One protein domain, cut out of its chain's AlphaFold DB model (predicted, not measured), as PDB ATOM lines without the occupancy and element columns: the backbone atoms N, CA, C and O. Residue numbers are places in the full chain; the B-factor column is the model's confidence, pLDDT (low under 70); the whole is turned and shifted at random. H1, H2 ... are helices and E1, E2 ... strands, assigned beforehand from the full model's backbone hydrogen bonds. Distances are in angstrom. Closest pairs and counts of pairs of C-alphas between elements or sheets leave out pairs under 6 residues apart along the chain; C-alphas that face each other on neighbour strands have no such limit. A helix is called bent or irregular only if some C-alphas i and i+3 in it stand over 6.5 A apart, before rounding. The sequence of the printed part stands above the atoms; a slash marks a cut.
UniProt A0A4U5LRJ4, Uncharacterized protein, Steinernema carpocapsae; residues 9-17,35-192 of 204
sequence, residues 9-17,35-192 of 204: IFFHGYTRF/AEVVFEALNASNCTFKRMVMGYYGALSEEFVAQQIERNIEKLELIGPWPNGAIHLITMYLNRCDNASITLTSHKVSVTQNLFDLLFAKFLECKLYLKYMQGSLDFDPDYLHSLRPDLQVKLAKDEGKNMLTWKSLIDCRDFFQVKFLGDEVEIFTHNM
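This is residues 9 to 17 and 35 to 192 of the 204 residues of an uncharacterized protein of Steinernema carpocapsae (UniProt A0A4U5LRJ4). This is an elongated slab of two five-stranded sheets following each other along its length and meeting where E6 stands beside E10: a parallel sheet with H2, H3 and H4 over one face and the other face bare, then a strongly twisted sheet. H4 packs on both sheets, H1 packs on H2 at one end of the slab, and H5 and the long link after it lie toward the other end. The printed part has 167 residues, with five named helices and ten named strands in the order E1 H1 E2 H2 E3 H3 E4 E5 H4 E6 E7 H5 E8 E9 E10, a mixed class. One sheet runs E1 E2 E3 E4 E6 and is parallel; the other runs E5 E7 E10 E9 E8 and is mixed. The whole is compact, with a radius of gyration of the C-alphas of 16.8 A, and spans 51 by 32 by 29 A.

Begin at the parallel sheet: E1, residues 9 to 11; E2, 51 to 55; E3, 75 to 79; E4, 100 to 105; E6, 128 to 130. Look for N 9 and O 51 at 3.0 A, N 54 and O 77 at 2.8 A, N 78 and O 103 at 2.9 A, and N 129 and O 100 at 2.8 A, each within hydrogen-bond range. H2, residues 59 to 70, has a height over the sheet of 10.5 A and runs along the strands, at 19 degrees to E2 on the local plane. H3, residues 83 to 96, lies on the same face at a height over the sheet of 10.0 A, over E4. E2, H2, E3 and E3, H3, E4 are strand-helix-strand units, parallel neighbours with a helix between, each with a right-handed crossover. H2 touches H3 at Ile 69 and Tyr 93, C-alphas 5.7 A apart, at a shallow tilt of 17 degrees, the same way. H1, residues 35 to 43, is not on this sheet but touches H2 at Asn 43 and Phe 64, C-alphas 5.6 A apart. H4, residues 113 to 124, touches H3 with residues 115 to 119 alone, at a steep tilt of 41 degrees. It is also on the second sheet: E5, residues 108 to 111; E7, 133 to 137; E10, 184 to 191; E9, 174 to 181; E8, 163 to 167. Here find N 111 and O 136 at 2.8 A, N 187 and O 133 at 2.8 A, N 186 and O 179 at 2.8 A, and N 166 and O 176 at 2.9 A. E8, E9 and E10 form a meander, each strand the antiparallel neighbour of the one before. E6 runs on into E7 at 91 degrees, and the closest C-alphas of E6 and E10, Leu 130 and Phe 188, are 5.1 A apart. H5, residues 142 to 146, only just is not on this sheet, with 4 pairs of C-alphas within 10 A. Every O i to N i+4 pair is within hydrogen-bond range in H1, H2, H4 and H5; in H3 it is 7 of 10.

Find C-alpha 9 at (120.116, 113.406, 87.067), where E1 begins. H3 starts at C-alpha 83, (99.588, 118.325, 86.526), and is 20.7 A long; it is irregular, with C-alphas 85 and 88 8.5 A apart. H2 is 16.6 A long, H4 16.2 A and E4 16.3 A. E9 is 22.4 A long, and E10, 23.1 A, ends at C-alpha 191, (109.787, 91.012, 78.161).

The C-alphas farthest apart, those of Val 37 and Asp 150, are 52.3 A apart. Residues 18 to 34 are not printed; C-alphas 17 and 35 stand 17.0 A apart across the cut, within the link from E1 to H1. Of the links printed whole, H5 to E8 is long, with 16 residues. The mean pLDDT of the printed part is 89.2, and residues 12 to 17 are under 70.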
ATOM      1  N   ILE A   9     120.555 112.463  86.038       83.38
ATOM      2  CA  ILE A   9     120.116 113.406  87.067       83.38
ATOM      3  C   ILE A   9     118.905 112.867  87.820       83.38
ATOM      4  O   ILE A   9     118.027 112.228  87.237       83.38
ATOM      5  N   PHE A  10     118.883 113.123  89.126       83.19
ATOM      6  CA  PHE A  10     117.843 112.666  90.035       83.19
ATOM      7  C   PHE A  10     117.371 113.843  90.880       83.19
ATOM      8  O   PHE A  10     118.121 114.354  91.708       83.19
ATOM      9  N   PHE A  11     116.116 114.230  90.695       79.62
ATOM     10  CA  PHE A  11     115.399 115.144  91.571       79.62
ATOM     11  C   PHE A  11     114.251 114.381  92.208       79.62
ATOM     12  O   PHE A  11     113.129 114.335  91.702       79.62
ATOM     13  N   HIS A  12     114.566 113.721  93.318       69.81
ATOM     14  CA  HIS A  12     113.552 113.161  94.189       69.81
ATOM     15  C   HIS A  12     113.095 114.264  95.135       69.81
ATOM     16  O   HIS A  12     113.924 114.854  95.831       69.81
ATOM     17  N   GLY A  13     111.782 114.498  95.202       57.16
ATOM     18  CA  GLY A  13     111.200 115.219  96.331       57.16
ATOM     19  C   GLY A  13     111.765 114.661  97.639       57.16
ATOM     20  O   GLY A  13     112.053 113.464  97.730       57.16
ATOM     21  N   TYR A  14     111.914 115.511  98.657       49.31
ATOM     22  CA  TYR A  14     112.423 115.167  99.999       49.31
ATOM     23  C   TYR A  14     111.674 114.005 100.704       49.31
ATOM     24  O   TYR A  14     112.052 113.575 101.791       49.31
ATOM     25  N   THR A  15     110.644 113.441 100.075       43.84
ATOM     26  CA  THR A  15     109.743 112.398 100.570       43.84
ATOM     27  C   THR A  15     110.364 111.004 100.703       43.84
ATOM     28  O   THR A  15     109.724 110.121 101.260       43.84
ATOM     29  N   ARG A  16     111.602 110.763 100.238       39.03
ATOM     30  CA  ARG A  16     112.282 109.465 100.464       39.03
ATOM     31  C   ARG A  16     113.068 109.369 101.775       39.03
ATOM     32  O   ARG A  16     113.498 108.271 102.112       39.03
ATOM     33  N   PHE A  17     113.257 110.468 102.507       37.56
ATOM     34  CA  PHE A  17     114.053 110.467 103.745       37.56
ATOM     35  C   PHE A  17     113.227 110.551 105.035       37.56
ATOM     36  O   PHE A  17     113.793 110.387 106.113       37.56
ATOM     37  N   ALA A  35     114.485 124.842  94.980       82.75
ATOM     38  CA  ALA A  35     114.147 124.158  93.738       82.75
ATOM     39  C   ALA A  35     114.039 125.149  92.571       82.75
ATOM     40  O   ALA A  35     114.623 124.899  91.523       82.75
ATOM     41  N   GLU A  36     113.375 126.286  92.776       84.75
ATOM     42  CA  GLU A  36     113.263 127.374  91.801       84.75
ATOM     43  C   GLU A  36     114.641 127.835  91.306       84.75
ATOM     44  O   GLU A  36     114.932 127.696  90.120       84.75
ATOM     45  N   VAL A  37     115.543 128.236  92.211       88.06
ATOM     46  CA  VAL A  37     116.908 128.676  91.850       88.06
ATOM     47  C   VAL A  37     117.687 127.586  91.104       88.06
ATOM     48  O   VAL A  37     118.436 127.867  90.164       88.06
ATOM     49  N   VAL A  38     117.529 126.322  91.507       89.62
ATOM     50  CA  VAL A  38     118.191 125.194  90.841       89.62
ATOM     51  C   VAL A  38     117.648 124.996  89.428       89.62
ATOM     52  O   VAL A  38     118.446 124.840  88.502       89.62
ATOM     53  N   PHE A  39     116.328 125.013  89.231       90.19
ATOM     54  CA  PHE A  39     115.737 124.831  87.906       90.19
ATOM     55  C   PHE A  39     115.977 126.029  86.992       90.19
ATOM     56  O   PHE A  39     116.253 125.812  85.818       90.19
ATOM     57  N   GLU A  40     115.989 127.258  87.503       89.75
ATOM     58  CA  GLU A  40     116.421 128.431  86.734       89.75
ATOM     59  C   GLU A  40     117.849 128.250  86.209       89.75
ATOM     60  O   GLU A  40     118.108 128.399  85.013       89.75
ATOM     61  N   ALA A  41     118.784 127.860  87.084       89.44
ATOM     62  CA  ALA A  41     120.173 127.629  86.696       89.44
ATOM     63  C   ALA A  41     120.314 126.466  85.700       89.44
ATOM     64  O   ALA A  41     121.134 126.532  84.780       89.44
ATOM     65  N   LEU A  42     119.524 125.403  85.865       90.19
ATOM     66  CA  LEU A  42     119.519 124.261  84.954       90.19
ATOM     67  C   LEU A  42     118.918 124.608  83.590       90.19
ATOM     68  O   LEU A  42     119.535 124.259  82.584       90.19
ATOM     69  N   ASN A  43     117.795 125.326  83.547       90.06
ATOM     70  CA  ASN A  43     117.147 125.794  82.318       90.06
ATOM     71  C   ASN A  43     118.036 126.784  81.561       90.06
ATOM     72  O   ASN A  43     118.145 126.714  80.339       90.06
ATOM     73  N   ALA A  44     118.752 127.652  82.281       90.00
ATOM     74  CA  ALA A  44     119.751 128.544  81.696       90.00
ATOM     75  C   ALA A  44     121.013 127.804  81.213       90.00
ATOM     76  O   ALA A  44     121.837 128.370  80.489       90.00
ATOM     77  N   SER A  45     121.198 126.544  81.610       83.25
ATOM     78  CA  SER A  45     122.351 125.745  81.216       83.25
ATOM     79  C   SER A  45     122.059 124.859  79.999       83.25
ATOM     80  O   SER A  45     121.014 124.222  79.859       83.25
ATOM     81  N   ASN A  46     123.062 124.700  79.136       82.69
ATOM     82  CA  ASN A  46     123.022 123.736  78.028       82.69
ATOM     83  C   ASN A  46     123.357 122.306  78.484       82.69
ATOM     84  O   ASN A  46     123.958 121.532  77.739       82.69
ATOM     85  N   CYS A  47     123.032 121.955  79.730       84.69
ATOM     86  CA  CYS A  47     123.263 120.608  80.222       84.69
ATOM     87  C   CYS A  47     122.344 119.607  79.507       84.69
ATOM     88  O   CYS A  47     121.194 119.903  79.173       84.69
ATOM     89  N   THR A  48     122.865 118.412  79.260       85.69
ATOM     90  CA  THR A  48     122.128 117.299  78.659       85.69
ATOM     91  C   THR A  48     122.327 116.070  79.520       85.69
ATOM     92  O   THR A  48     123.469 115.741  79.852       85.69
ATOM     93  N   PHE A  49     121.241 115.372  79.824       88.06
ATOM     94  CA  PHE A  49     121.276 114.116  80.560       88.06
ATOM     95  C   PHE A  49     120.755 112.983  79.687       88.06
ATOM     96  O   PHE A  49     119.793 113.151  78.945       88.06
ATOM     97  N   LYS A  50     121.366 111.801  79.802       89.25
ATOM     98  CA  LYS A  50     120.859 110.594  79.133       89.25
ATOM     99  C   LYS A  50     119.693 109.985  79.893       89.25
ATOM    100  O   LYS A  50     118.812 109.385  79.290       89.25
ATOM    101  N   ARG A  51     119.683 110.107  81.222       90.19
ATOM    102  CA  ARG A  51     118.611 109.580  82.072       90.19
ATOM    103  C   ARG A  51     118.194 110.607  83.105       90.19
ATOM    104  O   ARG A  51     119.044 111.262  83.706       90.19
ATOM    105  N   MET A  52     116.896 110.694  83.342       90.94
ATOM    106  CA  MET A  52     116.329 111.619  84.307       90.94
ATOM    107  C   MET A  52     115.291 110.917  85.157       90.94
ATOM    108  O   MET A  52     114.443 110.187  84.646       90.94
ATOM    109  N   VAL A  53     115.355 111.208  86.450       90.69
ATOM    110  CA  VAL A  53     114.305 110.907  87.410       90.69
ATOM    111  C   VAL A  53     113.844 112.219  88.034       90.69
ATOM    112  O   VAL A  53     114.670 112.931  88.608       90.69
ATOM    113  N   MET A  54     112.563 112.559  87.897       89.38
ATOM    114  CA  MET A  54     112.055 113.896  88.216       89.38
ATOM    115  C   MET A  54     110.725 113.850  88.976       89.38
ATOM    116  O   MET A  54     109.747 113.260  88.516       89.38
ATOM    117  N   GLY A  55     110.686 114.506  90.136       87.88
ATOM    118  CA  GLY A  55     109.448 114.917  90.799       87.88
ATOM    119  C   GLY A  55     108.942 116.266  90.289       87.88
ATOM    120  O   GLY A  55     109.705 117.024  89.700       87.88
ATOM    121  N   TYR A  56     107.670 116.583  90.525       87.12
ATOM    122  CA  TYR A  56     107.127 117.896  90.171       87.12
ATOM    123  C   TYR A  56     107.515 118.961  91.211       87.12
ATOM    124  O   TYR A  56     107.269 118.787  92.406       87.12
ATOM    125  N   TYR A  57     108.096 120.071  90.748       85.12
ATOM    126  CA  TYR A  57     108.483 121.238  91.558       85.12
ATOM    127  C   TYR A  57     107.919 122.551  90.991       85.12
ATOM    128  O   TYR A  57     108.478 123.622  91.211       85.12
ATOM    129  N   GLY A  58     106.824 122.486  90.229       86.19
ATOM    130  CA  GLY A  58     106.265 123.649  89.542       86.19
ATOM    131  C   GLY A  58     106.731 123.777  88.090       86.19
ATOM    132  O   GLY A  58     107.451 122.924  87.563       86.19
ATOM    133  N   ALA A  59     106.320 124.870  87.448       89.00
ATOM    134  CA  ALA A  59     106.480 125.091  86.010       89.00
ATOM    135  C   ALA A  59     107.939 125.004  85.524       89.00
ATOM    136  O   ALA A  59     108.194 124.454  84.459       89.00
ATOM    137  N   LEU A  60     108.909 125.460  86.321       88.75
ATOM    138  CA  LEU A  60     110.326 125.403  85.939       88.75
ATOM    139  C   LEU A  60     110.851 123.967  85.804       88.75
ATOM    140  O   LEU A  60     111.681 123.694  84.937       88.75
ATOM    141  N   SER A  61     110.358 123.040  86.634       90.12
ATOM    142  CA  SER A  61     110.710 121.620  86.517       90.12
ATOM    143  C   SER A  61     110.087 120.972  85.281       90.12
ATOM    144  O   SER A  61     110.725 120.141  84.640       90.12
ATOM    145  N   GLU A  62     108.877 121.389  84.905       92.44
ATOM    146  CA  GLU A  62     108.211 120.954  83.677       92.44
ATOM    147  C   GLU A  62     108.951 121.459  82.435       92.44
ATOM    148  O   GLU A  62     109.248 120.670  81.536       92.44
ATOM    149  N   GLU A  63     109.340 122.737  82.429       93.81
ATOM    150  CA  GLU A  63     110.171 123.332  81.381       93.81
ATOM    151  C   GLU A  63     111.503 122.588  81.245       93.81
ATOM    152  O   GLU A  63     111.907 122.226  80.140       93.81
ATOM    153  N   PHE A  64     112.158 122.283  82.367       93.19
ATOM    154  CA  PHE A  64     113.418 121.555  82.350       93.19
ATOM    155  C   PHE A  64     113.269 120.160  81.738       93.19
ATOM    156  O   PHE A  64     114.058 119.778  80.871       93.19
ATOM    157  N   VAL A  65     112.246 119.395  82.144       94.50
ATOM    158  CA  VAL A  65     111.958 118.089  81.531       94.50
ATOM    159  C   VAL A  65     111.713 118.255  80.034       94.50
ATOM    160  O   VAL A  65     112.252 117.480  79.241       94.50
ATOM    161  N   ALA A  66     110.957 119.281  79.639       95.50
ATOM    162  CA  ALA A  66     110.650 119.524  78.243       95.50
ATOM    163  C   ALA A  66     111.907 119.776  77.400       95.50
ATOM    164  O   ALA A  66     112.119 119.104  76.388       95.50
ATOM    165  N   GLN A  67     112.804 120.643  77.872       94.19
ATOM    166  CA  GLN A  67     114.085 120.898  77.215       94.19
ATOM    167  C   GLN A  67     114.946 119.628  77.104       94.19
ATOM    168  O   GLN A  67     115.610 119.409  76.090       94.19
ATOM    169  N   GLN A  68     114.955 118.761  78.125       93.19
ATOM    170  CA  GLN A  68     115.730 117.514  78.076       93.19
ATOM    171  C   GLN A  68     115.149 116.498  77.084       93.19
ATOM    172  O   GLN A  68     115.907 115.781  76.430       93.19
ATOM    173  N   ILE A  69     113.827 116.471  76.915       94.62
ATOM    174  CA  ILE A  69     113.170 115.677  75.872       94.62
ATOM    175  C   ILE A  69     113.587 116.167  74.480       94.62
ATOM    176  O   ILE A  69     114.010 115.360  73.655       94.62
ATOM    177  N   GLU A  70     113.548 117.477  74.222       93.12
ATOM    178  CA  GLU A  70     113.983 118.051  72.935       93.12
ATOM    179  C   GLU A  70     115.445 117.714  72.600       93.12
ATOM    180  O   GLU A  70     115.801 117.506  71.430       93.12
ATOM    181  N   ARG A  71     116.269 117.598  73.649       90.25
ATOM    182  CA  ARG A  71     117.686 117.210  73.612       90.25
ATOM    183  C   ARG A  71     117.918 115.686  73.566       90.25
ATOM    184  O   ARG A  71     119.058 115.257  73.721       90.25
ATOM    185  N   ASN A  72     116.887 114.882  73.285       87.19
ATOM    186  CA  ASN A  72     116.943 113.423  73.091       87.19
ATOM    187  C   ASN A  72     117.429 112.636  74.317       87.19
ATOM    188  O   ASN A  72     118.342 111.811  74.230       87.19
ATOM    189  N   ILE A  73     116.800 112.870  75.466       90.94
ATOM    190  CA  ILE A  73     116.987 112.010  76.635       90.94
ATOM    191  C   ILE A  73     116.641 110.538  76.318       90.94
ATOM    192  O   ILE A  73     115.679 110.253  75.612       90.94
ATOM    193  N   GLU A  74     117.426 109.587  76.834       89.88
ATOM    194  CA  GLU A  74     117.252 108.145  76.572       89.88
ATOM    195  C   GLU A  74     116.244 107.485  77.530       89.88
ATOM    196  O   GLU A  74     115.618 106.479  77.193       89.88
ATOM    197  N   LYS A  75     116.127 107.998  78.762       90.50
ATOM    198  CA  LYS A  75     115.214 107.461  79.779       90.50
ATOM    199  C   LYS A  75     114.582 108.561  80.623       90.50
ATOM    200  O   LYS A  75     115.301 109.345  81.247       90.50
ATOM    201  N   LEU A  76     113.255 108.517  80.726       92.62
ATOM    202  CA  LEU A  76     112.451 109.428  81.531       92.62
ATOM    203  C   LEU A  76     111.695 108.667  82.627       92.62
ATOM    204  O   LEU A  76     110.935 107.737  82.354       92.62
ATOM    205  N   GLU A  77     111.890 109.076  83.878       92.00
ATOM    206  CA  GLU A  77     111.130 108.590  85.029       92.00
ATOM    207  C   GLU A  77     110.505 109.775  85.768       92.00
ATOM    208  O   GLU A  77     111.218 110.612  86.321       92.00
ATOM    209  N   LEU A  78     109.176 109.850  85.765       90.44
ATOM    210  CA  LEU A  78     108.426 110.873  86.490       90.44
ATOM    211  C   LEU A  78     107.847 110.259  87.766       90.44
ATOM    212  O   LEU A  78     107.344 109.130  87.760       90.44
ATOM    213  N   ILE A  79     107.993 110.974  88.880       88.25
ATOM    214  CA  ILE A  79     107.604 110.505  90.210       88.25
ATOM    215  C   ILE A  79     106.639 111.496  90.853       88.25
ATOM    216  O   ILE A  79     106.861 112.707  90.816       88.25
ATOM    217  N   GLY A  80     105.634 110.959  91.544       81.38
ATOM    218  CA  GLY A  80     104.662 111.744  92.295       81.38
ATOM    219  C   GLY A  80     103.588 112.344  91.388       81.38
ATOM    220  O   GLY A  80     103.554 112.072  90.194       81.38
ATOM    221  N   PRO A  81     102.669 113.147  91.929       82.62
ATOM    222  CA  PRO A  81     101.612 113.748  91.139       82.62
ATOM    223  C   PRO A  81     102.174 114.882  90.284       82.62
ATOM    224  O   PRO A  81     102.793 115.816  90.786       82.62
ATOM    225  N   TRP A  82     101.907 114.809  88.985       87.31
ATOM    226  CA  TRP A  82     102.145 115.901  88.047       87.31
ATOM    227  C   TRP A  82     100.812 116.462  87.555       87.31
ATOM    228  O   TRP A  82      99.837 115.703  87.467       87.31
ATOM    229  N   PRO A  83     100.757 117.752  87.178       85.50
ATOM    230  CA  PRO A  83      99.588 118.325  86.526       85.50
ATOM    231  C   PRO A  83      99.155 117.472  85.330       85.50
ATOM    232  O   PRO A  83      99.975 117.092  84.490       85.50
ATOM    233  N   ASN A  84      97.868 117.119  85.282       84.31
ATOM    234  CA  ASN A  84      97.281 116.278  84.232       84.31
ATOM    235  C   ASN A  84      98.065 114.976  83.970       84.31
ATOM    236  O   ASN A  84      98.199 114.546  82.827       84.31
ATOM    237  N   GLY A  85      98.663 114.378  85.008       83.06
ATOM    238  CA  GLY A  85      99.418 113.130  84.884       83.06
ATOM    239  C   GLY A  85     100.667 113.222  83.998       83.06
ATOM    240  O   GLY A  85     101.151 112.186  83.556       83.06
ATOM    241  N   ALA A  86     101.186 114.429  83.732       89.69
ATOM    242  CA  ALA A  86     102.296 114.685  82.807       89.69
ATOM    243  C   ALA A  86     102.044 114.238  81.349       89.69
ATOM    244  O   ALA A  86     102.995 114.006  80.599       89.69
ATOM    245  N   ILE A  87     100.776 114.141  80.916       90.75
ATOM    246  CA  ILE A  87     100.395 113.663  79.570       90.75
ATOM    247  C   ILE A  87     101.148 114.396  78.459       90.75
ATOM    248  O   ILE A  87     101.623 113.756  77.520       90.75
ATOM    249  N   HIS A  88     101.285 115.721  78.555       92.19
ATOM    250  CA  HIS A  88     101.963 116.494  77.516       92.19
ATOM    251  C   HIS A  88     103.461 116.139  77.423       92.19
ATOM    252  O   HIS A  88     103.957 115.943  76.315       92.19
ATOM    253  N   LEU A  89     104.164 115.964  78.555       94.19
ATOM    254  CA  LEU A  89     105.573 115.545  78.583       94.19
ATOM    255  C   LEU A  89     105.738 114.134  78.025       94.19
ATOM    256  O   LEU A  89     106.642 113.888  77.232       94.19
ATOM    257  N   ILE A  90     104.847 113.212  78.401       93.56
ATOM    258  CA  ILE A  90     104.858 111.831  77.906       93.56
ATOM    259  C   ILE A  90     104.654 111.816  76.390       93.56
ATOM    260  O   ILE A  90     105.424 111.188  75.670       93.56
ATOM    261  N   THR A  91     103.651 112.543  75.899       94.38
ATOM    262  CA  THR A  91     103.341 112.644  74.466       94.38
ATOM    263  C   THR A  91     104.521 113.225  73.695       94.38
ATOM    264  O   THR A  91     104.930 112.684  72.670       94.38
ATOM    265  N   MET A  92     105.120 114.299  74.210       95.19
ATOM    266  CA  MET A  92     106.293 114.920  73.606       95.19
ATOM    267  C   MET A  92     107.499 113.973  73.587       95.19
ATOM    268  O   MET A  92     108.172 113.865  72.565       95.19
ATOM    269  N   TYR A  93     107.736 113.237  74.675       94.62
ATOM    270  CA  TYR A  93     108.808 112.245  74.752       94.62
ATOM    271  C   TYR A  93     108.608 111.096  73.764       94.62
ATOM    272  O   TYR A  93     109.546 110.715  73.068       94.62
ATOM    273  N   LEU A  94     107.379 110.588  73.635       94.25
ATOM    274  CA  LEU A  94     107.045 109.574  72.639       94.25
ATOM    275  C   LEU A  94     107.265 110.105  71.214       94.25
ATOM    276  O   LEU A  94     107.877 109.434  70.391       94.25
ATOM    277  N   ASN A  95     106.848 111.327  70.904       93.56
ATOM    278  CA  ASN A  95     107.043 111.869  69.557       93.56
ATOM    279  C   ASN A  95     108.517 112.124  69.213       93.56
ATOM    280  O   ASN A  95     108.891 112.073  68.043       93.56
ATOM    281  N   ARG A  96     109.353 112.408  70.216       92.06
ATOM    282  CA  ARG A  96     110.747 112.803  70.007       92.06
ATOM    283  C   ARG A  96     111.730 111.638  70.038       92.06
ATOM    284  O   ARG A  96     112.656 111.615  69.233       92.06
ATOM    285  N   CYS A  97     111.556 110.702  70.965       89.00
ATOM    286  CA  CYS A  97     112.531 109.647  71.213       89.00
ATOM    287  C   CYS A  97     112.143 108.362  70.486       89.00
ATOM    288  O   CYS A  97     111.088 107.788  70.756       89.00
ATOM    289  N   ASP A  98     113.021 107.874  69.604       86.50
ATOM    290  CA  ASP A  98     112.795 106.621  68.880       86.50
ATOM    291  C   ASP A  98     112.606 105.460  69.855       86.50
ATOM    292  O   ASP A  98     111.527 104.885  69.877       86.50
ATOM    293  N   ASN A  99     113.589 105.192  70.719       88.56
ATOM    294  CA  ASN A  99     113.538 104.133  71.733       88.56
ATOM    295  C   ASN A  99     113.078 104.687  73.087       88.56
ATOM    296  O   ASN A  99     113.888 104.971  73.971       88.56
ATOM    297  N   ALA A 100     111.771 104.873  73.252       89.81
ATOM    298  CA  ALA A 100     111.210 105.491  74.443       89.81
ATOM    299  C   ALA A 100     111.256 104.541  75.653       89.81
ATOM    300  O   ALA A 100     110.585 103.512  75.675       89.81
ATOM    301  N   SER A 101     112.003 104.914  76.696       92.56
ATOM    302  CA  SER A 101     111.975 104.252  78.011       92.56
ATOM    303  C   SER A 101     111.298 105.147  79.050       92.56
ATOM    304  O   SER A 101     111.838 106.207  79.382       92.56
ATOM    305  N   ILE A 102     110.116 104.741  79.530       89.81
ATOM    306  CA  ILE A 102     109.243 105.538  80.407       89.81
ATOM    307  C   ILE A 102     108.918 104.770  81.687       89.81
ATOM    308  O   ILE A 102     108.625 103.571  81.681       89.81
ATOM    309  N   THR A 103     108.944 105.472  82.816       86.44
ATOM    310  CA  THR A 103     108.388 105.000  84.089       86.44
ATOM    311  C   THR A 103     107.614 106.133  84.751       86.44
ATOM    312  O   THR A 103     108.165 107.209  84.954       86.44
ATOM    313  N   LEU A 104     106.351 105.895  85.102       83.81
ATOM    314  CA  LEU A 104     105.520 106.848  85.837       83.81
ATOM    315  C   LEU A 104     105.191 106.230  87.190       83.81
ATOM    316  O   LEU A 104     104.560 105.184  87.235       83.81
ATOM    317  N   THR A 105     105.630 106.828  88.294       78.94
ATOM    318  CA  THR A 105     105.363 106.286  89.638       78.94
ATOM    319  C   THR A 105     104.397 107.189  90.390       78.94
ATOM    320  O   THR A 105     104.699 108.363  90.589       78.94
ATOM    321  N   SER A 106     103.267 106.640  90.847       72.50
ATOM    322  CA  SER A 106     102.234 107.373  91.602       72.50
ATOM    323  C   SER A 106     101.496 108.464  90.805       72.50
ATOM    324  O   SER A 106     100.993 109.419  91.391       72.50
ATOM    325  N   HIS A 107     101.395 108.307  89.482       74.44
ATOM    326  CA  HIS A 107     100.567 109.149  88.617       74.44
ATOM    327  C   HIS A 107      99.291 108.412  88.223       74.44
ATOM    328  O   HIS A 107      99.367 107.265  87.791       74.44
ATOM    329  N   LYS A 108      98.147 109.098  88.300       84.88
ATOM    330  CA  LYS A 108      96.923 108.685  87.606       84.88
ATOM    331  C   LYS A 108      96.785 109.518  86.338       84.88
ATOM    332  O   LYS A 108      96.771 110.746  86.407       84.88
ATOM    333  N   VAL A 109      96.740 108.850  85.194       89.38
ATOM    334  CA  VAL A 109      96.720 109.477  83.868       89.38
ATOM    335  C   VAL A 109      95.341 109.296  83.230       89.38
ATOM    336  O   VAL A 109      94.812 108.192  83.229       89.38
ATOM    337  N   SER A 110      94.755 110.348  82.654       92.44
ATOM    338  CA  SER A 110      93.642 110.166  81.707       92.44
ATOM    339  C   SER A 110      94.237 109.708  80.381       92.44
ATOM    340  O   SER A 110      94.849 110.500  79.662       92.44
ATOM    341  N   VAL A 111      94.177 108.411  80.107       93.69
ATOM    342  CA  VAL A 111      94.770 107.829  78.906       93.69
ATOM    343  C   VAL A 111      93.832 108.092  77.741       93.69
ATOM    344  O   VAL A 111      92.809 107.423  77.598       93.69
ATOM    345  N   THR A 112      94.228 109.048  76.899       95.12
ATOM    346  CA  THR A 112      93.527 109.317  75.645       95.12
ATOM    347  C   THR A 112      93.724 108.211  74.633       95.12
ATOM    348  O   THR A 112      94.769 107.555  74.630       95.12
ATOM    349  N   GLN A 113      92.765 108.046  73.717       95.69
ATOM    350  CA  GLN A 113      92.932 107.119  72.596       95.69
ATOM    351  C   GLN A 113      94.207 107.455  71.803       95.69
ATOM    352  O   GLN A 113      95.004 106.573  71.511       95.69
ATOM    353  N   ASN A 114      94.481 108.744  71.573       95.62
ATOM    354  CA  ASN A 114      95.701 109.194  70.894       95.62
ATOM    355  C   ASN A 114      96.984 108.818  71.654       95.62
ATOM    356  O   ASN A 114      97.956 108.375  71.044       95.62
ATOM    357  N   LEU A 115      97.018 109.006  72.980       95.44
ATOM    358  CA  LEU A 115      98.175 108.613  73.791       95.44
ATOM    359  C   LEU A 115      98.374 107.095  73.752       95.44
ATOM    360  O   LEU A 115      99.505 106.623  73.618       95.44
ATOM    361  N   PHE A 116      97.279 106.340  73.847       96.69
ATOM    362  CA  PHE A 116      97.301 104.890  73.743       96.69
ATOM    363  C   PHE A 116      97.854 104.436  72.386       96.69
ATOM    364  O   PHE A 116      98.777 103.624  72.344       96.69
ATOM    365  N   ASP A 117      97.355 105.005  71.291       96.81
ATOM    366  CA  ASP A 117      97.780 104.672  69.932       96.81
ATOM    367  C   ASP A 117      99.265 104.982  69.705       96.81
ATOM    368  O   ASP A 117      99.970 104.183  69.090       96.81
ATOM    369  N   LEU A 118      99.783 106.085  70.263       96.31
ATOM    370  CA  LEU A 118     101.213 106.416  70.215       96.31
ATOM    371  C   LEU A 118     102.077 105.388  70.956       96.31
ATOM    372  O   LEU A 118     103.111 104.954  70.437       96.31
ATOM    373  N   LEU A 119     101.666 104.990  72.163       96.50
ATOM    374  CA  LEU A 119     102.342 103.939  72.925       96.50
ATOM    375  C   LEU A 119     102.327 102.621  72.144       96.50
ATOM    376  O   LEU A 119     103.364 101.981  71.961       96.50
ATOM    377  N   PHE A 120     101.155 102.235  71.647       96.88
ATOM    378  CA  PHE A 120     100.968 100.976  70.949       96.88
ATOM    379  C   PHE A 120     101.753 100.925  69.632       96.88
ATOM    380  O   PHE A 120     102.433  99.937  69.365       96.88
ATOM    381  N   ALA A 121     101.757 102.006  68.847       95.75
ATOM    382  CA  ALA A 121     102.545 102.107  67.620       95.75
ATOM    383  C   ALA A 121     104.046 101.917  67.888       95.75
ATOM    384  O   ALA A 121     104.696 101.117  67.215       95.75
ATOM    385  N   LYS A 122     104.594 102.561  68.928       94.94
ATOM    386  CA  LYS A 122     105.998 102.341  69.309       94.94
ATOM    387  C   LYS A 122     106.284 100.920  69.766       94.94
ATOM    388  O   LYS A 122     107.360 100.398  69.485       94.94
ATOM    389  N   PHE A 123     105.355 100.295  70.480       95.62
ATOM    390  CA  PHE A 123     105.498  98.891  70.849       95.62
ATOM    391  C   PHE A 123     105.575  97.986  69.612       95.62
ATOM    392  O   PHE A 123     106.460  97.133  69.543       95.62
ATOM    393  N   LEU A 124     104.718  98.205  68.607       94.31
ATOM    394  CA  LEU A 124     104.748  97.433  67.358       94.31
ATOM    395  C   LEU A 124     106.090  97.551  66.616       94.31
ATOM    396  O   LEU A 124     106.481  96.618  65.917       94.31
ATOM    397  N   GLU A 125     106.806  98.662  66.801       92.94
ATOM    398  CA  GLU A 125     108.148  98.897  66.257       92.94
ATOM    399  C   GLU A 125     109.296  98.403  67.164       92.94
ATOM    400  O   GLU A 125     110.459  98.624  66.832       92.94
ATOM    401  N   CYS A 126     109.013  97.751  68.301       90.31
ATOM    402  CA  CYS A 126     110.004  97.398  69.337       90.31
ATOM    403  C   CYS A 126     110.802  98.603  69.865       90.31
ATOM    404  O   CYS A 126     111.981  98.513  70.202       90.31
ATOM    405  N   LYS A 127     110.121  99.742  69.951       92.06
ATOM    406  CA  LYS A 127     110.671 101.053  70.297       92.06
ATOM    407  C   LYS A 127     110.120 101.610  71.611       92.06
ATOM    408  O   LYS A 127     110.341 102.776  71.937       92.06
ATOM    409  N   LEU A 128     109.391 100.795  72.373       94.06
ATOM    410  CA  LEU A 128     108.810 101.179  73.655       94.06
ATOM    411  C   LEU A 128     109.264 100.241  74.771       94.06
ATOM    412  O   LEU A 128     109.065  99.035  74.701       94.06
ATOM    413  N   TYR A 129     109.764 100.833  75.848       93.62
ATOM    414  CA  TYR A 129     109.812 100.223  77.165       93.62
ATOM    415  C   TYR A 129     108.989 101.078  78.131       93.62
ATOM    416  O   TYR A 129     109.442 102.122  78.603       93.62
ATOM    417  N   LEU A 130     107.772 100.636  78.434       93.94
ATOM    418  CA  LEU A 130     106.897 101.250  79.424       93.94
ATOM    419  C   LEU A 130     106.862 100.366  80.668       93.94
ATOM    420  O   LEU A 130     106.203  99.330  80.685       93.94
ATOM    421  N   LYS A 131     107.558 100.771  81.730       91.00
ATOM    422  CA  LYS A 131     107.588  99.973  82.962       91.00
ATOM    423  C   LYS A 131     106.221  99.934  83.648       91.00
ATOM    424  O   LYS A 131     105.831  98.892  84.164       91.00
ATOM    425  N   TYR A 132     105.560 101.088  83.713       87.38
ATOM    426  CA  TYR A 132     104.303 101.263  84.431       87.38
ATOM    427  C   TYR A 132     103.636 102.597  84.067       87.38
ATOM    428  O   TYR A 132     104.307 103.635  84.054       87.38
ATOM    429  N   MET A 133     102.329 102.554  83.812       91.94
ATOM    430  CA  MET A 133     101.412 103.691  83.713       91.94
ATOM    431  C   MET A 133     100.061 103.252  84.285       91.94
ATOM    432  O   MET A 133      99.525 102.236  83.851       91.94
ATOM    433  N   GLN A 134      99.513 104.007  85.235       92.12
ATOM    434  CA  GLN A 134      98.192 103.757  85.816       92.12
ATOM    435  C   GLN A 134      97.273 104.946  85.547       92.12
ATOM    436  O   GLN A 134      97.721 106.095  85.512       92.12
ATOM    437  N   GLY A 135      95.982 104.689  85.368       92.56
ATOM    438  CA  GLY A 135      95.020 105.755  85.141       92.56
ATOM    439  C   GLY A 135      93.648 105.267  84.713       92.56
ATOM    440  O   GLY A 135      93.313 104.114  84.937       92.56
ATOM    441  N   SER A 136      92.865 106.139  84.091       94.81
ATOM    442  CA  SER A 136      91.559 105.817  83.506       94.81
ATOM    443  C   SER A 136      91.628 105.926  81.986       94.81
ATOM    444  O   SER A 136      92.382 106.744  81.462       94.81
ATOM    445  N   LEU A 137      90.829 105.136  81.273       95.50
ATOM    446  CA  LEU A 137      90.604 105.349  79.842       95.50
ATOM    447  C   LEU A 137      89.579 106.476  79.673       95.50
ATOM    448  O   LEU A 137      88.555 106.468  80.351       95.50
ATOM    449  N   ASP A 138      89.834 107.428  78.777       95.25
ATOM    450  CA  ASP A 138      88.834 108.443  78.391       95.25
ATOM    451  C   ASP A 138      88.133 108.131  77.058       95.25
ATOM    452  O   ASP A 138      87.441 108.969  76.478       95.25
ATOM    453  N   PHE A 139      88.290 106.894  76.596       96.06
ATOM    454  CA  PHE A 139      87.683 106.346  75.395       96.06
ATOM    455  C   PHE A 139      87.051 104.985  75.697       96.06
ATOM    456  O   PHE A 139      87.286 104.392  76.751       96.06
ATOM    457  N   ASP A 140      86.238 104.496  74.763       94.62
ATOM    458  CA  ASP A 140      85.515 103.233  74.909       94.62
ATOM    459  C   ASP A 140      86.486 102.036  75.028       94.62
ATOM    460  O   ASP A 140      87.267 101.798  74.099       94.62
ATOM    461  N   PRO A 141      86.450 101.253  76.126       92.81
ATOM    462  CA  PRO A 141      87.272 100.055  76.278       92.81
ATOM    463  C   PRO A 141      87.109  99.030  75.146       92.81
ATOM    464  O   PRO A 141      88.066  98.307  74.851       92.81
ATOM    465  N   ASP A 142      85.955  98.986  74.467       92.88
ATOM    466  CA  ASP A 142      85.718  98.079  73.335       92.88
ATOM    467  C   ASP A 142      86.679  98.339  72.162       92.88
ATOM    468  O   ASP A 142      87.022  97.415  71.413       92.88
ATOM    469  N   TYR A 143      87.216  99.560  72.049       96.19
ATOM    470  CA  TYR A 143      88.283  99.882  71.100       96.19
ATOM    471  C   TYR A 143      89.487  98.948  71.260       96.19
ATOM    472  O   TYR A 143      90.013  98.433  70.268       96.19
ATOM    473  N   LEU A 144      89.886  98.660  72.502       95.81
ATOM    474  CA  LEU A 144      91.041  97.813  72.791       95.81
ATOM    475  C   LEU A 144      90.829  96.391  72.267       95.81
ATOM    476  O   LEU A 144      91.737  95.804  71.685       95.81
ATOM    477  N   HIS A 145      89.618  95.848  72.384       93.19
ATOM    478  CA  HIS A 145      89.301  94.521  71.858       93.19
ATOM    479  C   HIS A 145      89.414  94.448  70.329       93.19
ATOM    480  O   HIS A 145      89.800  93.408  69.793       93.19
ATOM    481  N   SER A 146      89.140  95.553  69.631       94.69
ATOM    482  CA  SER A 146      89.252  95.643  68.171       94.69
ATOM    483  C   SER A 146      90.686  95.841  67.660       94.69
ATOM    484  O   SER A 146      90.963  95.615  66.479       94.69
ATOM    485  N   LEU A 147      91.618  96.244  68.529       95.19
ATOM    486  CA  LEU A 147      92.966  96.620  68.124       95.19
ATOM    487  C   LEU A 147      93.845  95.384  67.900       95.19
ATOM    488  O   LEU A 147      94.089  94.610  68.828       95.19
ATOM    489  N   ARG A 148      94.343  95.207  66.666       94.88
ATOM    490  CA  ARG A 148      95.256  94.114  66.256       94.88
ATOM    491  C   ARG A 148      94.902  92.754  66.888       94.88
ATOM    492  O   ARG A 148      95.726  92.176  67.603       94.88
ATOM    493  N   PRO A 149      93.687  92.227  66.641       95.38
ATOM    494  CA  PRO A 149      93.229  90.973  67.243       95.38
ATOM    495  C   PRO A 149      94.121  89.783  66.862       95.38
ATOM    496  O   PRO A 149      94.227  88.822  67.617       95.38
ATOM    497  N   ASP A 150      94.826  89.866  65.732       94.94
ATOM    498  CA  ASP A 150      95.818  88.889  65.278       94.94
ATOM    499  C   ASP A 150      97.053  88.775  66.198       94.94
ATOM    500  O   ASP A 150      97.735  87.746  66.206       94.94
ATOM    501  N   LEU A 151      97.341  89.816  66.989       95.25
ATOM    502  CA  LEU A 151      98.440  89.850  67.959       95.25
ATOM    503  C   LEU A 151      97.998  89.588  69.394       95.25
ATOM    504  O   LEU A 151      98.859  89.408  70.261       95.25
ATOM    505  N   GLN A 152      96.692  89.572  69.659       95.06
ATOM    506  CA  GLN A 152      96.185  89.335  71.002       95.06
ATOM    507  C   GLN A 152      96.428  87.880  71.413       95.06
ATOM    508  O   GLN A 152      96.127  86.938  70.679       95.06
ATOM    509  N   VAL A 153      96.996  87.688  72.601       92.50
ATOM    510  CA  VAL A 153      97.328  86.370  73.152       92.50
ATOM    511  C   VAL A 153      96.900  86.264  74.608       92.50
ATOM    512  O   VAL A 153      96.842  87.255  75.332       92.50
ATOM    513  N   LYS A 154      96.637  85.037  75.058       90.19
ATOM    514  CA  LYS A 154      96.413  84.721  76.471       90.19
ATOM    515  C   LYS A 154      97.654  84.035  77.022       90.19
ATOM    516  O   LYS A 154      98.031  82.971  76.536       90.19
ATOM    517  N   LEU A 155      98.293  84.643  78.016       86.31
ATOM    518  CA  LEU A 155      99.437  84.046  78.702       86.31
ATOM    519  C   LEU A 155      98.949  83.275  79.933       86.31
ATOM    520  O   LEU A 155      98.072  83.742  80.652       86.31
ATOM    521  N   ALA A 156      99.555  82.121  80.220       84.31
ATOM    522  CA  ALA A 156      99.173  81.295  81.372       84.31
ATOM    523  C   ALA A 156      99.295  82.049  82.713       84.31
ATOM    524  O   ALA A 156      98.438  81.927  83.580       84.31
ATOM    525  N   LYS A 157     100.316  82.908  82.861       81.38
ATOM    526  CA  LYS A 157     100.517  83.761  84.052       81.38
ATOM    527  C   LYS A 157      99.395  84.787  84.292       81.38
ATOM    528  O   LYS A 157      99.363  85.432  85.346       81.38
ATOM    529  N   ASP A 158      98.518  84.961  83.311       84.50
ATOM    530  CA  ASP A 158      97.471  85.976  83.281       84.50
ATOM    531  C   ASP A 158      96.069  85.369  83.401       84.50
ATOM    532  O   ASP A 158      95.072  86.087  83.382       84.50
ATOM    533  N   GLU A 159      95.987  84.050  83.586       81.75
ATOM    534  CA  GLU A 159      94.736  83.345  83.827       81.75
ATOM    535  C   GLU A 159      94.011  83.904  85.064       81.75
ATOM    536  O   GLU A 159      94.609  84.159  86.111       81.75
ATOM    537  N   GLY A 160      92.709  84.156  84.916       81.62
ATOM    538  CA  GLY A 160      91.875  84.766  85.954       81.62
ATOM    539  C   GLY A 160      92.053  86.280  86.134       81.62
ATOM    540  O   GLY A 160      91.329  86.869  86.934       81.62
ATOM    541  N   LYS A 161      92.965  86.933  85.402       86.75
ATOM    542  CA  LYS A 161      93.108  88.398  85.419       86.75
ATOM    543  C   LYS A 161      92.286  89.024  84.295       86.75
ATOM    544  O   LYS A 161      92.294  88.533  83.169       86.75
ATOM    545  N   ASN A 162      91.621  90.144  84.584       92.69
ATOM    546  CA  ASN A 162      90.999  90.961  83.546       92.69
ATOM    547  C   ASN A 162      92.093  91.755  82.819       92.69
ATOM    548  O   ASN A 162      92.532  92.801  83.301       92.69
ATOM    549  N   MET A 163      92.613  91.205  81.723       94.00
ATOM    550  CA  MET A 163      93.752  91.778  81.017       94.00
ATOM    551  C   MET A 163      93.717  91.479  79.520       94.00
ATOM    552  O   MET A 163      93.417  90.362  79.100       94.00
ATOM    553  N   LEU A 164      94.109  92.476  78.730       95.62
ATOM    554  CA  LEU A 164      94.442  92.327  77.319       95.62
ATOM    555  C   LEU A 164      95.955  92.304  77.138       95.62
ATOM    556  O   LEU A 164      96.701  92.962  77.863       95.62
ATOM    557  N   THR A 165      96.429  91.491  76.202       95.75
ATOM    558  CA  THR A 165      97.859  91.309  75.953       95.75
ATOM    559  C   THR A 165      98.116  91.125  74.472       95.75
ATOM    560  O   THR A 165      97.531  90.243  73.847       95.75
ATOM    561  N   TRP A 166      99.031  91.924  73.937       96.50
ATOM    562  CA  TRP A 166      99.514  91.837  72.566       96.50
ATOM    563  C   TRP A 166     100.968  91.391  72.573       96.50
ATOM    564  O   TRP A 166     101.766  91.895  73.361       96.50
ATOM    565  N   LYS A 167     101.323  90.461  71.688       95.06
ATOM    566  CA  LYS A 167     102.724  90.095  71.432       95.06
ATOM    567  C   LYS A 167     103.334  91.004  70.368       95.06
ATOM    568  O   LYS A 167     102.634  91.434  69.449       95.06
ATOM    569  N   SER A 168     104.639  91.244  70.449       92.81
ATOM    570  CA  SER A 168     105.356  91.929  69.376       92.81
ATOM    571  C   SER A 168     105.441  91.047  68.123       92.81
ATOM    572  O   SER A 168     105.505  89.815  68.190       92.81
ATOM    573  N   LEU A 169     105.424  91.699  66.959       89.31
ATOM    574  CA  LEU A 169     105.685  91.072  65.661       89.31
ATOM    575  C   LEU A 169     107.169  90.747  65.451       89.31
ATOM    576  O   LEU A 169     107.489  89.888  64.631       89.31
ATOM    577  N   ILE A 170     108.057  91.458  66.149       89.88
ATOM    578  CA  ILE A 170     109.507  91.444  65.925       89.88
ATOM    579  C   ILE A 170     110.207  90.606  67.004       89.88
ATOM    580  O   ILE A 170     111.038  89.763  66.673       89.88
ATOM    581  N   ASP A 171     109.847  90.786  68.280       87.38
ATOM    582  CA  ASP A 171     110.389  90.005  69.401       87.38
ATOM    583  C   ASP A 171     109.278  89.206  70.095       87.38
ATOM    584  O   ASP A 171     108.478  89.740  70.857       87.38
ATOM    585  N   CYS A 172     109.259  87.887  69.891       85.81
ATOM    586  CA  CYS A 172     108.274  86.984  70.497       85.81
ATOM    587  C   CYS A 172     108.326  86.900  72.034       85.81
ATOM    588  O   CYS A 172     107.524  86.176  72.629       85.81
ATOM    589  N   ARG A 173     109.290  87.560  72.679       88.12
ATOM    590  CA  ARG A 173     109.405  87.653  74.138       88.12
ATOM    591  C   ARG A 173     108.754  88.914  74.688       88.12
ATOM    592  O   ARG A 173     108.587  88.985  75.903       88.12
ATOM    593  N   ASP A 174     108.448  89.886  73.835       92.50
ATOM    594  CA  ASP A 174     107.978  91.206  74.231       92.50
ATOM    595  C   ASP A 174     106.459  91.341  74.090       92.50
ATOM    596  O   ASP A 174     105.854  90.915  73.097       92.50
ATOM    597  N   PHE A 175     105.844  91.932  75.111       95.06
ATOM    598  CA  PHE A 175     104.398  92.022  75.259       95.06
ATOM    599  C   PHE A 175     103.977  93.416  75.696       95.06
ATOM    600  O   PHE A 175     104.603  94.007  76.571       95.06
ATOM    601  N   PHE A 176     102.860  93.892  75.159       96.94
ATOM    602  CA  PHE A 176     102.143  95.068  75.637       96.94
ATOM    603  C   PHE A 176     100.897  94.593  76.374       96.94
ATOM    604  O   PHE A 176     100.146  93.778  75.837       96.94
ATOM    605  N   GLN A 177     100.684  95.048  77.606       96.44
ATOM    606  CA  GLN A 177      99.620  94.547  78.472       96.44
ATOM    607  C   GLN A 177      98.781  95.702  79.024       96.44
ATOM    608  O   GLN A 177      99.321  96.736  79.421       96.44
ATOM    609  N   VAL A 178      97.462  95.502  79.055       96.88
ATOM    610  CA  VAL A 178      96.481  96.417  79.654       96.88
ATOM    611  C   VAL A 178      95.650  95.633  80.652       96.88
ATOM    612  O   VAL A 178      94.824  94.808  80.261       96.88
ATOM    613  N   LYS A 179      95.879  95.869  81.939       95.62
ATOM    614  CA  LYS A 179      95.166  95.225  83.043       95.62
ATOM    615  C   LYS A 179      94.074  96.151  83.561       95.62
ATOM    616  O   LYS A 179      94.360  97.291  83.906       95.62
ATOM    617  N   PHE A 180      92.853  95.646  83.665       94.81
ATOM    618  CA  PHE A 180      91.699  96.398  84.147       94.81
ATOM    619  C   PHE A 180      91.535  96.226  85.664       94.81
ATOM    620  O   PHE A 180      91.577  95.107  86.184       94.81
ATOM    621  N   LEU A 181      91.341  97.338  86.367       92.62
ATOM    622  CA  LEU A 181      91.244  97.465  87.822       92.62
ATOM    623  C   LEU A 181      89.966  98.229  88.210       92.62
ATOM    624  O   LEU A 181      90.023  99.313  88.789       92.62
ATOM    625  N   GLY A 182      88.799  97.680  87.871       89.88
ATOM    626  CA  GLY A 182      87.540  98.424  87.980       89.88
ATOM    627  C   GLY A 182      87.488  99.512  86.908       89.88
ATOM    628  O   GLY A 182      87.599  99.186  85.729       89.88
ATOM    629  N   ASP A 183      87.379 100.773  87.322       89.69
ATOM    630  CA  ASP A 183      87.336 101.938  86.419       89.69
ATOM    631  C   ASP A 183      88.734 102.419  85.975       89.69
ATOM    632  O   ASP A 183      88.868 103.355  85.187       89.69
ATOM    633  N   GLU A 184      89.793 101.790  86.492       93.69
ATOM    634  CA  GLU A 184      91.181 102.107  86.163       93.69
ATOM    635  C   GLU A 184      91.837 101.026  85.302       93.69
ATOM    636  O   GLU A 184      91.400  99.874  85.236       93.69
ATOM    637  N   VAL A 185      92.949 101.393  84.673       95.06
ATOM    638  CA  VAL A 185      93.826 100.502  83.923       95.06
ATOM    639  C   VAL A 185      95.281 100.662  84.346       95.06
ATOM    640  O   VAL A 185      95.737 101.751  84.698       95.06
ATOM    641  N   GLU A 186      96.026  99.565  84.253       94.56
ATOM    642  CA  GLU A 186      97.488  99.548  84.276       94.56
ATOM    643  C   GLU A 186      98.003  99.142  82.895       94.56
ATOM    644  O   GLU A 186      97.646  98.081  82.379       94.56
ATOM    645  N   ILE A 187      98.868  99.974  82.317       95.44
ATOM    646  CA  ILE A 187      99.486  99.768  81.008       95.44
ATOM    647  C   ILE A 187     100.991  99.605  81.195       95.44
ATOM    648  O   ILE A 187     101.649 100.426  81.843       95.44
ATOM    649  N   PHE A 188     101.549  98.541  80.630       95.50
ATOM    650  CA  PHE A 188     102.980  98.265  80.706       95.50
ATOM    651  C   PHE A 188     103.441  97.352  79.569       95.50
ATOM    652  O   PHE A 188     102.662  96.601  78.981       95.50
ATOM    653  N   THR A 189     104.737  97.402  79.278       95.06
ATOM    654  CA  THR A 189     105.434  96.430  78.434       95.06
ATOM    655  C   THR A 189     106.190  95.435  79.299       95.06
ATOM    656  O   THR A 189     106.755  95.802  80.334       95.06
ATOM    657  N   HIS A 190     106.267  94.186  78.864       89.75
ATOM    658  CA  HIS A 190     106.960  93.135  79.589       89.75
ATOM    659  C   HIS A 190     107.692  92.201  78.630       89.75
ATOM    660  O   HIS A 190     107.064  91.578  77.779       89.75
ATOM    661  N   ASN A 191     108.998  92.029  78.844       86.06
ATOM    662  CA  ASN A 191     109.787  91.012  78.161       86.06
ATOM    663  C   ASN A 191     109.937  89.776  79.060       86.06
ATOM    664  O   ASN A 191     110.453  89.875  80.175       86.06
ATOM    665  N   MET A 192     109.490  88.613  78.586       80.62
ATOM    666  CA  MET A 192     109.526  87.361  79.349       80.62
ATOM    667  C   MET A 192     110.907  86.689  79.395       80.62
ATOM    668  O   MET A 192     111.069  85.691  80.097       80.62
TER     669      MET A 192